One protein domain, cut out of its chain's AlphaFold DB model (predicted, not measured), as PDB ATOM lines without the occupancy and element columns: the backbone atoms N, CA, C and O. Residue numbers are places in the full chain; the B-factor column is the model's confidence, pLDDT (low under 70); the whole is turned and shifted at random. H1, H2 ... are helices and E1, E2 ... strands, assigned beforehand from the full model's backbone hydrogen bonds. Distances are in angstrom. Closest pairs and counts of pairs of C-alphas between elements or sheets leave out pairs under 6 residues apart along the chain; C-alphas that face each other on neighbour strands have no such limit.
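AT A GLANCE: This is residues 87 to 167 of the 168 residues of an uncharacterized protein of Blastopirellula retiformator (UniProt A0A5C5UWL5). A strongly twisted sheet of five short strands, E1 to E5, makes one half of the domain, and three helices make the other: H1 crosses slantwise over E2, H3 runs along E4 further across the sheet, and H2 packs on H3 and only grazes the sheet with residues 106 to 110. The strands form a meander, each the antiparallel neighbour of the one before, in the order E1, E2, E3, E4, E5. The printed part has 81 residues, with elements in the order H1, H2, E1, E2, E3, E4, E5, H3; the class is mixed, helices and strands. It is compact, with a radius of gyration of the C-alphas of 11.4 A, and rounded, with spans of 33 by 26 by 21 A.

HOW THE PARTS SIT: In the sheet, edge strand E1, residues 111 to 117, and E2, residues 123 to 126, form a hairpin; N 124 and O 116 are 2.7 A apart. E2 and E3, residues 132 to 135, form the next, with N 134 and O 123 at 2.7 A. E3 and E4, residues 140 to 144, form a hairpin with N 135 and O 140 at 2.8 A. E4 and E5, residues 150 to 154, the other edge strand, form the last, with N 141 and O 154 at 2.7 A. From edge to edge the strands' lines turn by 122 degrees; E1 and E5 are apart. H1, residues 87 to 97, is on the sheet at a height of 8.7 A, over E2, slantwise to the strands at 39 degrees on the local plane; the closest C-alphas of H1 and E2 are those of Arg 88 and Val 125, 7.6 A. H3, residues 156 to 165, is on the sheet at a height of 9.9 A, only just over E4 alone, as 6 of its C-alphas fall on E4 and 2 on E5; it runs along the strands at 24 degrees to E4 on the local plane, and the closest C-alphas of the two are those of Tyr 141 and Ile 156, 6.5 A. H2, residues 102 to 110, touches H3 at a steep tilt of 65 degrees, opposite ways; the closest C-alphas are those of Thr 103 and Val 160, 6.5 A. H1 is close to H2 but not clearly touching, with the C-alphas of Arg 95 and Lys 104 at 7.0 A. In H1, H2 and H3 every O i to N i+4 pair is within hydrogen-bond range.

IN THESE COORDINATES: H1 begins at C-alpha 87 (263.181, 256.426, 238.976) and is 15.7 A long. E1 begins at C-alpha 111 (265.049, 247.043, 245.858) and is 14.2 A long. H3 ends at C-alpha 165 (267.763, 231.341, 233.264) and is 14.2 A long.

THE WHOLE: The two C-alphas farthest apart, those of Glu 100 and Asp 120, are 32.6 A apart. The printed part has no cut, and the links between its elements are tight. The mean pLDDT of the printed part is 90.3; residues 166 to 167 are under 70.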
ATOM      1  N   VAL A  87     262.475 257.727 239.076       84.81
ATOM      2  CA  VAL A  87     263.181 256.426 238.976       84.81
ATOM      3  C   VAL A  87     262.558 255.378 239.901       84.81
ATOM      4  O   VAL A  87     262.118 254.328 239.436       84.81
ATOM      5  N   ARG A  88     262.438 255.671 241.204       85.94
ATOM      6  CA  ARG A  88     261.871 254.730 242.186       85.94
ATOM      7  C   ARG A  88     260.413 254.379 241.881       85.94
ATOM      8  O   ARG A  88     260.024 253.212 241.935       85.94
ATOM      9  N   ALA A  89     259.600 255.389 241.575       85.12
ATOM     10  CA  ALA A  89     258.192 255.189 241.255       85.12
ATOM     11  C   ALA A  89     258.027 254.357 239.972       85.12
ATOM     12  O   ALA A  89     257.189 253.454 239.915       85.12
ATOM     13  N   THR A  90     258.870 254.613 238.971       89.69
ATOM     14  CA  THR A  90     258.885 253.908 237.689       89.69
ATOM     15  C   THR A  90     259.272 252.452 237.872       89.69
ATOM     16  O   THR A  90     258.486 251.582 237.494       89.69
ATOM     17  N   ILE A  91     260.402 252.154 238.523       91.38
ATOM     18  CA  ILE A  91     260.826 250.760 238.715       91.38
ATOM     19  C   ILE A  91     259.817 249.962 239.547       91.38
ATOM     20  O   ILE A  91     259.569 248.794 239.253       91.38
ATOM     21  N   ASP A  92     259.181 250.573 240.554       90.50
ATOM     22  CA  ASP A  92     258.182 249.870 241.357       90.50
ATOM     23  C   ASP A  92     256.914 249.604 240.537       90.50
ATOM     24  O   ASP A  92     256.383 248.490 240.555       90.50
ATOM     25  N   LYS A  93     256.464 250.582 239.740       91.56
ATOM     26  CA  LYS A  93     255.344 250.417 238.805       91.56
ATOM     27  C   LYS A  93     255.624 249.324 237.776       91.56
ATOM     28  O   LYS A  93     254.742 248.509 237.510       91.56
ATOM     29  N   GLN A  94     256.829 249.281 237.215       93.56
ATOM     30  CA  GLN A  94     257.227 248.262 236.244       93.56
ATOM     31  C   GLN A  94     257.313 246.876 236.881       93.56
ATOM     32  O   GLN A  94     256.695 245.936 236.382       93.56
ATOM     33  N   ARG A  95     257.950 246.753 238.049       94.12
ATOM     34  CA  ARG A  95     258.013 245.496 238.808       94.12
ATOM     35  C   ARG A  95     256.624 244.961 239.160       94.12
ATOM     36  O   ARG A  95     256.400 243.756 239.101       94.12
ATOM     37  N   ARG A  96     255.667 245.824 239.522       92.19
ATOM     38  CA  ARG A  96     254.283 245.408 239.833       92.19
ATOM     39  C   ARG A  96     253.557 244.783 238.638       92.19
ATOM     40  O   ARG A  96     252.674 243.964 238.869       92.19
ATOM     41  N   ARG A  97     253.930 245.138 237.402       93.19
ATOM     42  CA  ARG A  97     253.359 244.569 236.166       93.19
ATOM     43  C   ARG A  97     253.862 243.157 235.866       93.19
ATOM     44  O   ARG A  97     253.233 242.461 235.076       93.19
ATOM     45  N   LEU A  98     254.965 242.733 236.482       91.62
ATOM     46  CA  LEU A  98     255.474 241.376 236.321       91.62
ATOM     47  C   LEU A  98     254.498 240.342 236.913       91.62
ATOM     48  O   LEU A  98     253.928 240.588 237.988       91.62
ATOM     49  N   PRO A  99     254.356 239.161 236.283       91.25
ATOM     50  CA  PRO A  99     253.695 238.012 236.892       91.25
ATOM     51  C   PRO A  99     254.322 237.654 238.244       91.25
ATOM     52  O   PRO A  99     255.503 237.905 238.485       91.25
ATOM     53  N   GLU A 100     253.536 237.084 239.156       90.94
ATOM     54  CA  GLU A 100     254.064 236.685 240.460       90.94
ATOM     55  C   GLU A 100     255.050 235.515 240.314       90.94
ATOM     56  O   GLU A 100     254.677 234.438 239.858       90.94
ATOM     57  N   SER A 101     256.310 235.732 240.702       90.94
ATOM     58  CA  SER A 101     257.379 234.726 240.658       90.94
ATOM     59  C   SER A 101     258.311 234.842 241.870       90.94
ATOM     60  O   SER A 101     258.271 235.820 242.629       90.94
ATOM     61  N   ALA A 102     259.163 233.835 242.094       90.56
ATOM     62  CA  ALA A 102     260.207 233.905 243.122       90.56
ATOM     63  C   ALA A 102     261.161 235.085 242.868       90.56
ATOM     64  O   ALA A 102     261.473 235.835 243.792       90.56
ATOM     65  N   THR A 103     261.520 235.320 241.607       91.50
ATOM     66  CA  THR A 103     262.387 236.418 241.169       91.50
ATOM     67  C   THR A 103     261.761 237.780 241.429       91.50
ATOM     68  O   THR A 103     262.407 238.649 242.006       91.50
ATOM     69  N   LYS A 104     260.471 237.972 241.118       92.50
ATOM     70  CA  LYS A 104     259.764 239.224 241.439       92.50
ATOM     71  C   LYS A 104     259.757 239.517 242.944       92.50
ATOM     72  O   LYS A 104     259.902 240.676 243.347       92.50
ATOM     73  N   ARG A 105     259.581 238.487 243.782       91.75
ATOM     74  CA  ARG A 105     259.649 238.614 245.249       91.75
ATOM     75  C   ARG A 105     261.068 238.940 245.720       91.75
ATOM     76  O   ARG A 105     261.215 239.820 246.561       91.75
ATOM     77  N   SER A 106     262.086 238.313 245.130       91.19
ATOM     78  CA  SER A 106     263.500 238.625 245.383       91.19
ATOM     79  C   SER A 106     263.829 240.082 245.036       91.19
ATOM     80  O   SER A 106     264.279 240.835 245.894       91.19
ATOM     81  N   LEU A 107     263.460 240.539 243.832       92.25
ATOM     82  CA  LEU A 107     263.628 241.930 243.398       92.25
ATOM     83  C   LEU A 107     262.902 242.924 244.311       92.25
ATOM     84  O   LEU A 107     263.373 244.038 244.501       92.25
ATOM     85  N   ARG A 108     261.763 242.545 244.905       92.38
ATOM     86  CA  ARG A 108     261.092 243.386 245.908       92.38
ATOM     87  C   ARG A 108     261.957 243.597 247.148       92.38
ATOM     88  O   ARG A 108     262.015 244.716 247.636       92.38
ATOM     89  N   GLY A 109     262.547 242.524 247.671       89.44
ATOM     90  CA  GLY A 109     263.379 242.569 248.875       89.44
ATOM     91  C   GLY A 109     264.749 243.196 248.631       89.44
ATOM     92  O   GLY A 109     265.313 243.792 249.538       89.44
ATOM     93  N   ALA A 110     265.255 243.097 247.402       91.56
ATOM     94  CA  ALA A 110     266.531 243.670 246.996       91.56
ATOM     95  C   ALA A 110     266.426 245.103 246.449       91.56
ATOM     96  O   ALA A 110     267.447 245.690 246.095       91.56
ATOM     97  N   ALA A 111     265.223 245.672 246.325       90.06
ATOM     98  CA  ALA A 111     265.049 247.043 245.858       90.06
ATOM     99  C   ALA A 111     265.719 248.019 246.827       90.06
ATOM    100  O   ALA A 111     265.482 247.962 248.033       90.06
ATOM    101  N   LEU A 112     266.531 248.929 246.293       85.06
ATOM    102  CA  LEU A 112     267.090 250.006 247.098       85.06
ATOM    103  C   LEU A 112     265.964 250.944 247.541       85.06
ATOM    104  O   LEU A 112     265.109 251.328 246.738       85.06
ATOM    105  N   GLU A 113     265.978 251.343 248.813       78.62
ATOM    106  CA  GLU A 113     265.035 252.343 249.335       78.62
ATOM    107  C   GLU A 113     265.163 253.671 248.579       78.62
ATOM    108  O   GLU A 113     264.170 254.357 248.318       78.62
ATOM    109  N   LEU A 114     266.397 253.982 248.184       80.19
ATOM    110  CA  LEU A 114     266.815 255.170 247.466       80.19
ATOM    111  C   LEU A 114     267.727 254.731 246.308       80.19
ATOM    112  O   LEU A 114     268.833 254.246 246.571       80.19
ATOM    113  N   PRO A 115     267.278 254.836 245.039       86.31
ATOM    114  CA  PRO A 115     268.141 254.587 243.893       86.31
ATOM    115  C   PRO A 115     269.395 255.459 243.958       86.31
ATOM    116  O   PRO A 115     269.316 256.635 244.304       86.31
ATOM    117  N   LYS A 116     270.548 254.888 243.615       85.81
ATOM    118  CA  LYS A 116     271.839 255.581 243.684       85.81
ATOM    119  C   LYS A 116     272.362 255.835 242.280       85.81
ATOM    120  O   LYS A 116     272.453 254.894 241.498       85.81
ATOM    121  N   GLN A 117     272.742 257.070 241.966       85.69
ATOM    122  CA  GLN A 117     273.383 257.365 240.689       85.69
ATOM    123  C   GLN A 117     274.689 256.561 240.559       85.69
ATOM    124  O   GLN A 117     275.528 256.575 241.462       85.69
ATOM    125  N   HIS A 118     274.820 255.816 239.462       85.94
ATOM    126  CA  HIS A 118     276.008 255.027 239.122       85.94
ATOM    127  C   HIS A 118     276.956 255.829 238.228       85.94
ATOM    128  O   HIS A 118     278.150 255.897 238.496       85.94
ATOM    129  N   ASP A 119     276.399 256.468 237.199       85.44
ATOM    130  CA  ASP A 119     277.081 257.381 236.279       85.44
ATOM    131  C   ASP A 119     276.087 258.441 235.756       85.44
ATOM    132  O   ASP A 119     274.978 258.583 236.279       85.44
ATOM    133  N   ASP A 120     276.453 259.203 234.723       82.12
ATOM    134  CA  ASP A 120     275.605 260.258 234.139       82.12
ATOM    135  C   ASP A 120     274.255 259.754 233.588       82.12
ATOM    136  O   ASP A 120     273.356 260.546 233.297       82.12
ATOM    137  N   ARG A 121     274.094 258.438 233.427       87.19
ATOM    138  CA  ARG A 121     272.968 257.804 232.743       87.19
ATOM    139  C   ARG A 121     272.231 256.789 233.614       87.19
ATOM    140  O   ARG A 121     271.008 256.680 233.525       87.19
ATOM    141  N   TRP A 122     272.953 256.030 234.426       91.31
ATOM    142  CA  TRP A 122     272.449 254.842 235.102       91.31
ATOM    143  C   TRP A 122     272.250 255.047 236.601       91.31
ATOM    144  O   TRP A 122     273.036 255.697 237.286       91.31
ATOM    145  N   TRP A 123     271.206 254.408 237.119       92.25
ATOM    146  CA  TRP A 123     270.806 254.440 238.521       92.25
ATOM    147  C   TRP A 123     270.768 253.030 239.075       92.25
ATOM    148  O   TRP A 123     269.989 252.217 238.596       92.25
ATOM    149  N   LEU A 124     271.557 252.724 240.098       92.56
ATOM    150  CA  LEU A 124     271.426 251.477 240.845       92.56
ATOM    151  C   LEU A 124     270.047 251.430 241.496       92.56
ATOM    152  O   LEU A 124     269.658 252.358 242.206       92.56
ATOM    153  N   VAL A 125     269.316 250.343 241.260       93.88
ATOM    154  CA  VAL A 125     267.915 250.195 241.682       93.88
ATOM    155  C   VAL A 125     267.649 248.911 242.462       93.88
ATOM    156  O   VAL A 125     266.763 248.900 243.317       93.88
ATOM    157  N   TYR A 126     268.434 247.855 242.231       95.00
ATOM    158  CA  TYR A 126     268.364 246.617 243.006       95.00
ATOM    159  C   TYR A 126     269.757 246.180 243.460       95.00
ATOM    160  O   TYR A 126     270.681 246.075 242.650       95.00
ATOM    161  N   ASN A 127     269.878 245.871 244.750       91.25
ATOM    162  CA  ASN A 127     271.070 245.313 245.373       91.25
ATOM    163  C   ASN A 127     271.039 243.778 245.312       91.25
ATOM    164  O   ASN A 127     270.807 243.096 246.309       91.25
ATOM    165  N   VAL A 128     271.204 243.248 244.103       91.06
ATOM    166  CA  VAL A 128     271.419 241.818 243.838       91.06
ATOM    167  C   VAL A 128     272.831 241.613 243.289       91.06
ATOM    168  O   VAL A 128     273.527 242.588 243.023       91.06
ATOM    169  N   THR A 129     273.266 240.367 243.115       88.25
ATOM    170  CA  THR A 129     274.582 240.065 242.538       88.25
ATOM    171  C   THR A 129     274.402 239.382 241.181       88.25
ATOM    172  O   THR A 129     273.888 238.261 241.160       88.25
ATOM    173  N   PRO A 130     274.817 240.006 240.059       91.12
ATOM    174  CA  PRO A 130     275.376 241.364 239.943       91.12
ATOM    175  C   PRO A 130     274.317 242.480 240.117       91.12
ATOM    176  O   PRO A 130     273.153 242.237 239.794       91.12
ATOM    177  N   PRO A 131     274.686 243.696 240.581       95.19
ATOM    178  CA  PRO A 131     273.730 244.784 240.812       95.19
ATOM    179  C   PRO A 131     272.978 245.177 239.546       95.19
ATOM    180  O   PRO A 131     273.514 245.087 238.442       95.19
ATOM    181  N   ILE A 132     271.743 245.653 239.701       96.88
ATOM    182  CA  ILE A 132     270.926 246.095 238.566       96.88
ATOM    183  C   ILE A 132     270.816 247.613 238.582       96.88
ATOM    184  O   ILE A 132     270.435 248.210 239.596       96.88
ATOM    185  N   ALA A 133     271.088 248.210 237.426       95.88
ATOM    186  CA  ALA A 133     270.895 249.621 237.159       95.88
ATOM    187  C   ALA A 133     269.727 249.869 236.189       95.88
ATOM    188  O   ALA A 133     269.372 249.002 235.390       95.88
ATOM    189  N   PHE A 134     269.154 251.067 236.254       95.25
ATOM    190  CA  PHE A 134     268.077 251.567 235.410       95.25
ATOM    191  C   PHE A 134     268.471 252.900 234.767       95.25
ATOM    192  O   PHE A 134     269.016 253.782 235.427       95.25
ATOM    193  N   ASP A 135     268.184 253.037 233.480       93.56
ATOM    194  CA  ASP A 135     268.328 254.252 232.689       93.56
ATOM    195  C   ASP A 135     266.932 254.871 232.497       93.56
ATOM    196  O   ASP A 135     266.151 254.356 231.687       93.56
ATOM    197  N   PRO A 136     266.598 255.966 233.205       89.31
ATOM    198  CA  PRO A 136     265.295 256.614 233.085       89.31
ATOM    199  C   PRO A 136     265.061 257.294 231.736       89.31
ATOM    200  O   PRO A 136     263.911 257.539 231.388       89.31
ATOM    201  N   GLN A 137     266.113 257.615 230.975       88.44
ATOM    202  CA  GLN A 137     265.968 258.259 229.669       88.44
ATOM    203  C   GLN A 137     265.623 257.244 228.579       88.44
ATOM    204  O   GLN A 137     264.827 257.540 227.691       88.44
ATOM    205  N   ALA A 138     266.226 256.053 228.633       90.88
ATOM    206  CA  ALA A 138     265.969 254.984 227.667       90.88
ATOM    207  C   ALA A 138     264.891 253.985 228.112       90.88
ATOM    208  O   ALA A 138     264.523 253.124 227.316       90.88
ATOM    209  N   ASP A 139     264.417 254.082 229.356       91.81
ATOM    210  CA  ASP A 139     263.513 253.123 229.998       91.81
ATOM    211  C   ASP A 139     264.051 251.681 229.949       91.81
ATOM    212  O   ASP A 139     263.393 250.742 229.497       91.81
ATOM    213  N   GLN A 140     265.316 251.515 230.350       95.31
ATOM    214  CA  GLN A 140     266.053 250.257 230.210       95.31
ATOM    215  C   GLN A 140     266.820 249.881 231.472       95.31
ATOM    216  O   GLN A 140     267.260 250.730 232.237       95.31
ATOM    217  N   TYR A 141     267.043 248.585 231.643       97.19
ATOM    218  CA  TYR A 141     267.809 247.977 232.716       97.19
ATOM    219  C   TYR A 141     269.101 247.355 232.194       97.19
ATOM    220  O   TYR A 141     269.211 246.933 231.035       97.19
ATOM    221  N   GLY A 142     270.073 247.250 233.090       97.19
ATOM    222  CA  GLY A 142     271.316 246.537 232.855       97.19
ATOM    223  C   GLY A 142     271.918 245.991 234.140       97.19
ATOM    224  O   GLY A 142     271.575 246.436 235.234       97.19
ATOM    225  N   PHE A 143     272.822 245.026 233.994       97.25
ATOM    226  CA  PHE A 143     273.637 244.531 235.100       97.25
ATOM    227  C   PHE A 143     274.944 245.308 235.172       97.25
ATOM    228  O   PHE A 143     275.563 245.570 234.140       97.25
ATOM    229  N   VAL A 144     275.367 245.645 236.381       96.00
ATOM    230  CA  VAL A 144     276.649 246.302 236.632       96.00
ATOM    231  C   VAL A 144     277.726 245.233 236.783       96.00
ATOM    232  O   VAL A 144     277.635 244.374 237.659       96.00
ATOM    233  N   GLY A 145     278.711 245.258 235.887       93.25
ATOM    234  CA  GLY A 145     279.870 244.375 235.918       93.25
ATOM    235  C   GLY A 145     280.866 244.749 237.017       93.25
ATOM    236  O   GLY A 145     280.799 245.828 237.604       93.25
ATOM    237  N   GLU A 146     281.824 243.859 237.275       91.69
ATOM    238  CA  GLU A 146     282.904 244.097 238.248       91.69
ATOM    239  C   GLU A 146     283.809 245.276 237.855       91.69
ATOM    240  O   GLU A 146     284.377 245.937 238.718       91.69
ATOM    241  N   ASP A 147     283.901 245.573 236.556       91.75
ATOM    242  CA  ASP A 147     284.617 246.724 235.997       91.75
ATOM    243  C   ASP A 147     283.825 248.043 236.087       91.75
ATOM    244  O   ASP A 147     284.284 249.083 235.619       91.75
ATOM    245  N   GLY A 148     282.626 248.008 236.680       88.44
ATOM    246  CA  GLY A 148     281.726 249.149 236.797       88.44
ATOM    247  C   GLY A 148     280.953 249.471 235.518       88.44
ATOM    248  O   GLY A 148     280.181 250.429 235.516       88.44
ATOM    249  N   THR A 149     281.101 248.701 234.436       94.75
ATOM    250  CA  THR A 149     280.333 248.929 233.207       94.75
ATOM    251  C   THR A 149     278.923 248.354 233.318       94.75
ATOM    252  O   THR A 149     278.697 247.309 233.929       94.75
ATOM    253  N   VAL A 150     277.941 249.029 232.716       95.75
ATOM    254  CA  VAL A 150     276.559 248.536 232.690       95.75
ATOM    255  C   VAL A 150     276.309 247.751 231.407       95.75
ATOM    256  O   VAL A 150     276.195 248.315 230.315       95.75
ATOM    257  N   LYS A 151     276.149 246.434 231.537       95.94
ATOM    258  CA  LYS A 151     275.676 245.581 230.449       95.94
ATOM    259  C   LYS A 151     274.166 245.737 230.314       95.94
ATOM    260  O   LYS A 151     273.398 245.151 231.075       95.94
ATOM    261  N   ARG A 152     273.744 246.520 229.324       95.19
ATOM    262  CA  ARG A 152     272.334 246.702 228.965       95.19
ATOM    263  C   ARG A 152     271.674 245.368 228.616       95.19
ATOM    264  O   ARG A 152     272.210 244.603 227.818       95.19
ATOM    265  N   ILE A 153     270.490 245.142 229.175       95.38
ATOM    266  CA  ILE A 153     269.691 243.933 228.954       95.38
ATOM    267  C   ILE A 153     268.391 244.248 228.217       95.38
ATOM    268  O   ILE A 153     268.082 243.580 227.236       95.38
ATOM    269  N   GLY A 154     267.646 245.268 228.645       94.62
ATOM    270  CA  GLY A 154     266.330 245.570 228.076       94.62
ATOM    271  C   GLY A 154     265.363 246.066 229.140       94.62
ATOM    272  O   GLY A 154     265.737 246.899 229.953       94.62
ATOM    273  N   ASP A 155     264.134 245.567 229.142       95.50
ATOM    274  CA  ASP A 155     263.143 245.894 230.169       95.50
ATOM    275  C   ASP A 155     263.303 245.025 231.437       95.50
ATOM    276  O   ASP A 155     264.171 244.151 231.539       95.50
ATOM    277  N   ILE A 156     262.442 245.262 232.432       94.94
ATOM    278  CA  ILE A 156     262.456 244.487 233.676       94.94
ATOM    279  C   ILE A 156     262.092 243.005 233.455       94.94
ATOM    280  O   ILE A 156     262.525 242.151 234.227       94.94
ATOM    281  N   ALA A 157     261.328 242.668 232.409       94.25
ATOM    282  CA  ALA A 157     260.991 241.280 232.100       94.25
ATOM    283  C   ALA A 157     262.218 240.525 231.572       94.25
ATOM    284  O   ALA A 157     262.475 239.407 232.010       94.25
ATOM    285  N   ALA A 158     263.033 241.166 230.732       94.50
ATOM    286  CA  ALA A 158     264.300 240.623 230.258       94.50
ATOM    287  C   ALA A 158     265.288 240.380 231.413       94.50
ATOM    288  O   ALA A 158     265.944 239.340 231.448       94.50
ATOM    289  N   ILE A 159     265.350 241.283 232.400       95.19
ATOM    290  CA  ILE A 159     266.124 241.063 233.636       95.19
ATOM    291  C   ILE A 159     265.646 239.809 234.369       95.19
ATOM    292  O   ILE A 159     266.464 238.972 234.746       95.19
ATOM    293  N   VAL A 160     264.330 239.655 234.549       94.19
ATOM    294  CA  VAL A 160     263.752 238.468 235.198       94.19
ATOM    295  C   VAL A 160     264.111 237.198 234.433       94.19
ATOM    296  O   VAL A 160     264.559 236.244 235.057       94.19
ATOM    297  N   THR A 161     264.006 237.197 233.101       92.88
ATOM    298  CA  THR A 161     264.397 236.050 232.268       92.88
ATOM    299  C   THR A 161     265.865 235.675 232.455       92.88
ATOM    300  O   THR A 161     266.176 234.492 232.550       92.88
ATOM    301  N   VAL A 162     266.773 236.653 232.543       92.19
ATOM    302  CA  VAL A 162     268.199 236.375 232.787       92.19
ATOM    303  C   VAL A 162     268.419 235.793 234.184       92.19
ATOM    304  O   VAL A 162     269.156 234.822 234.319       92.19
ATOM    305  N   LEU A 163     267.772 236.346 235.212       90.81
ATOM    306  CA  LEU A 163     267.888 235.849 236.587       90.81
ATOM    307  C   LEU A 163     267.308 234.436 236.747       90.81
ATOM    308  O   LEU A 163     267.867 233.627 237.479       90.81
ATOM    309  N   GLU A 164     266.209 234.133 236.056       89.38
ATOM    310  CA  GLU A 164     265.571 232.811 236.077       89.38
ATOM    311  C   GLU A 164     266.345 231.787 235.239       89.38
ATOM    312  O   GLU A 164     266.483 230.644 235.658       89.38
ATOM    313  N   GLY A 165     266.906 232.193 234.096       79.81
ATOM    314  CA  GLY A 165     267.763 231.341 233.264       79.81
ATOM    315  C   GLY A 165     269.160 231.092 233.843       79.81
ATOM    316  O   GLY A 165     269.866 230.210 233.361       79.81
ATOM    317  N   ALA A 166     269.562 231.857 234.861       59.97
ATOM    318  CA  ALA A 166     270.800 231.666 235.616       59.97
ATOM    319  C   ALA A 166     270.618 230.796 236.878       59.97
ATOM    320  O   ALA A 166     271.597 230.547 237.583       59.97
ATOM    321  N   ALA A 167     269.393 230.345 237.181       42.97
ATOM    322  CA  ALA A 167     269.147 229.404 238.268       42.97
ATOM    323  C   ALA A 167     269.573 227.979 237.836       42.97
ATOM    324  O   ALA A 167     269.208 227.569 236.734       42.97
TER     325      ALA A 167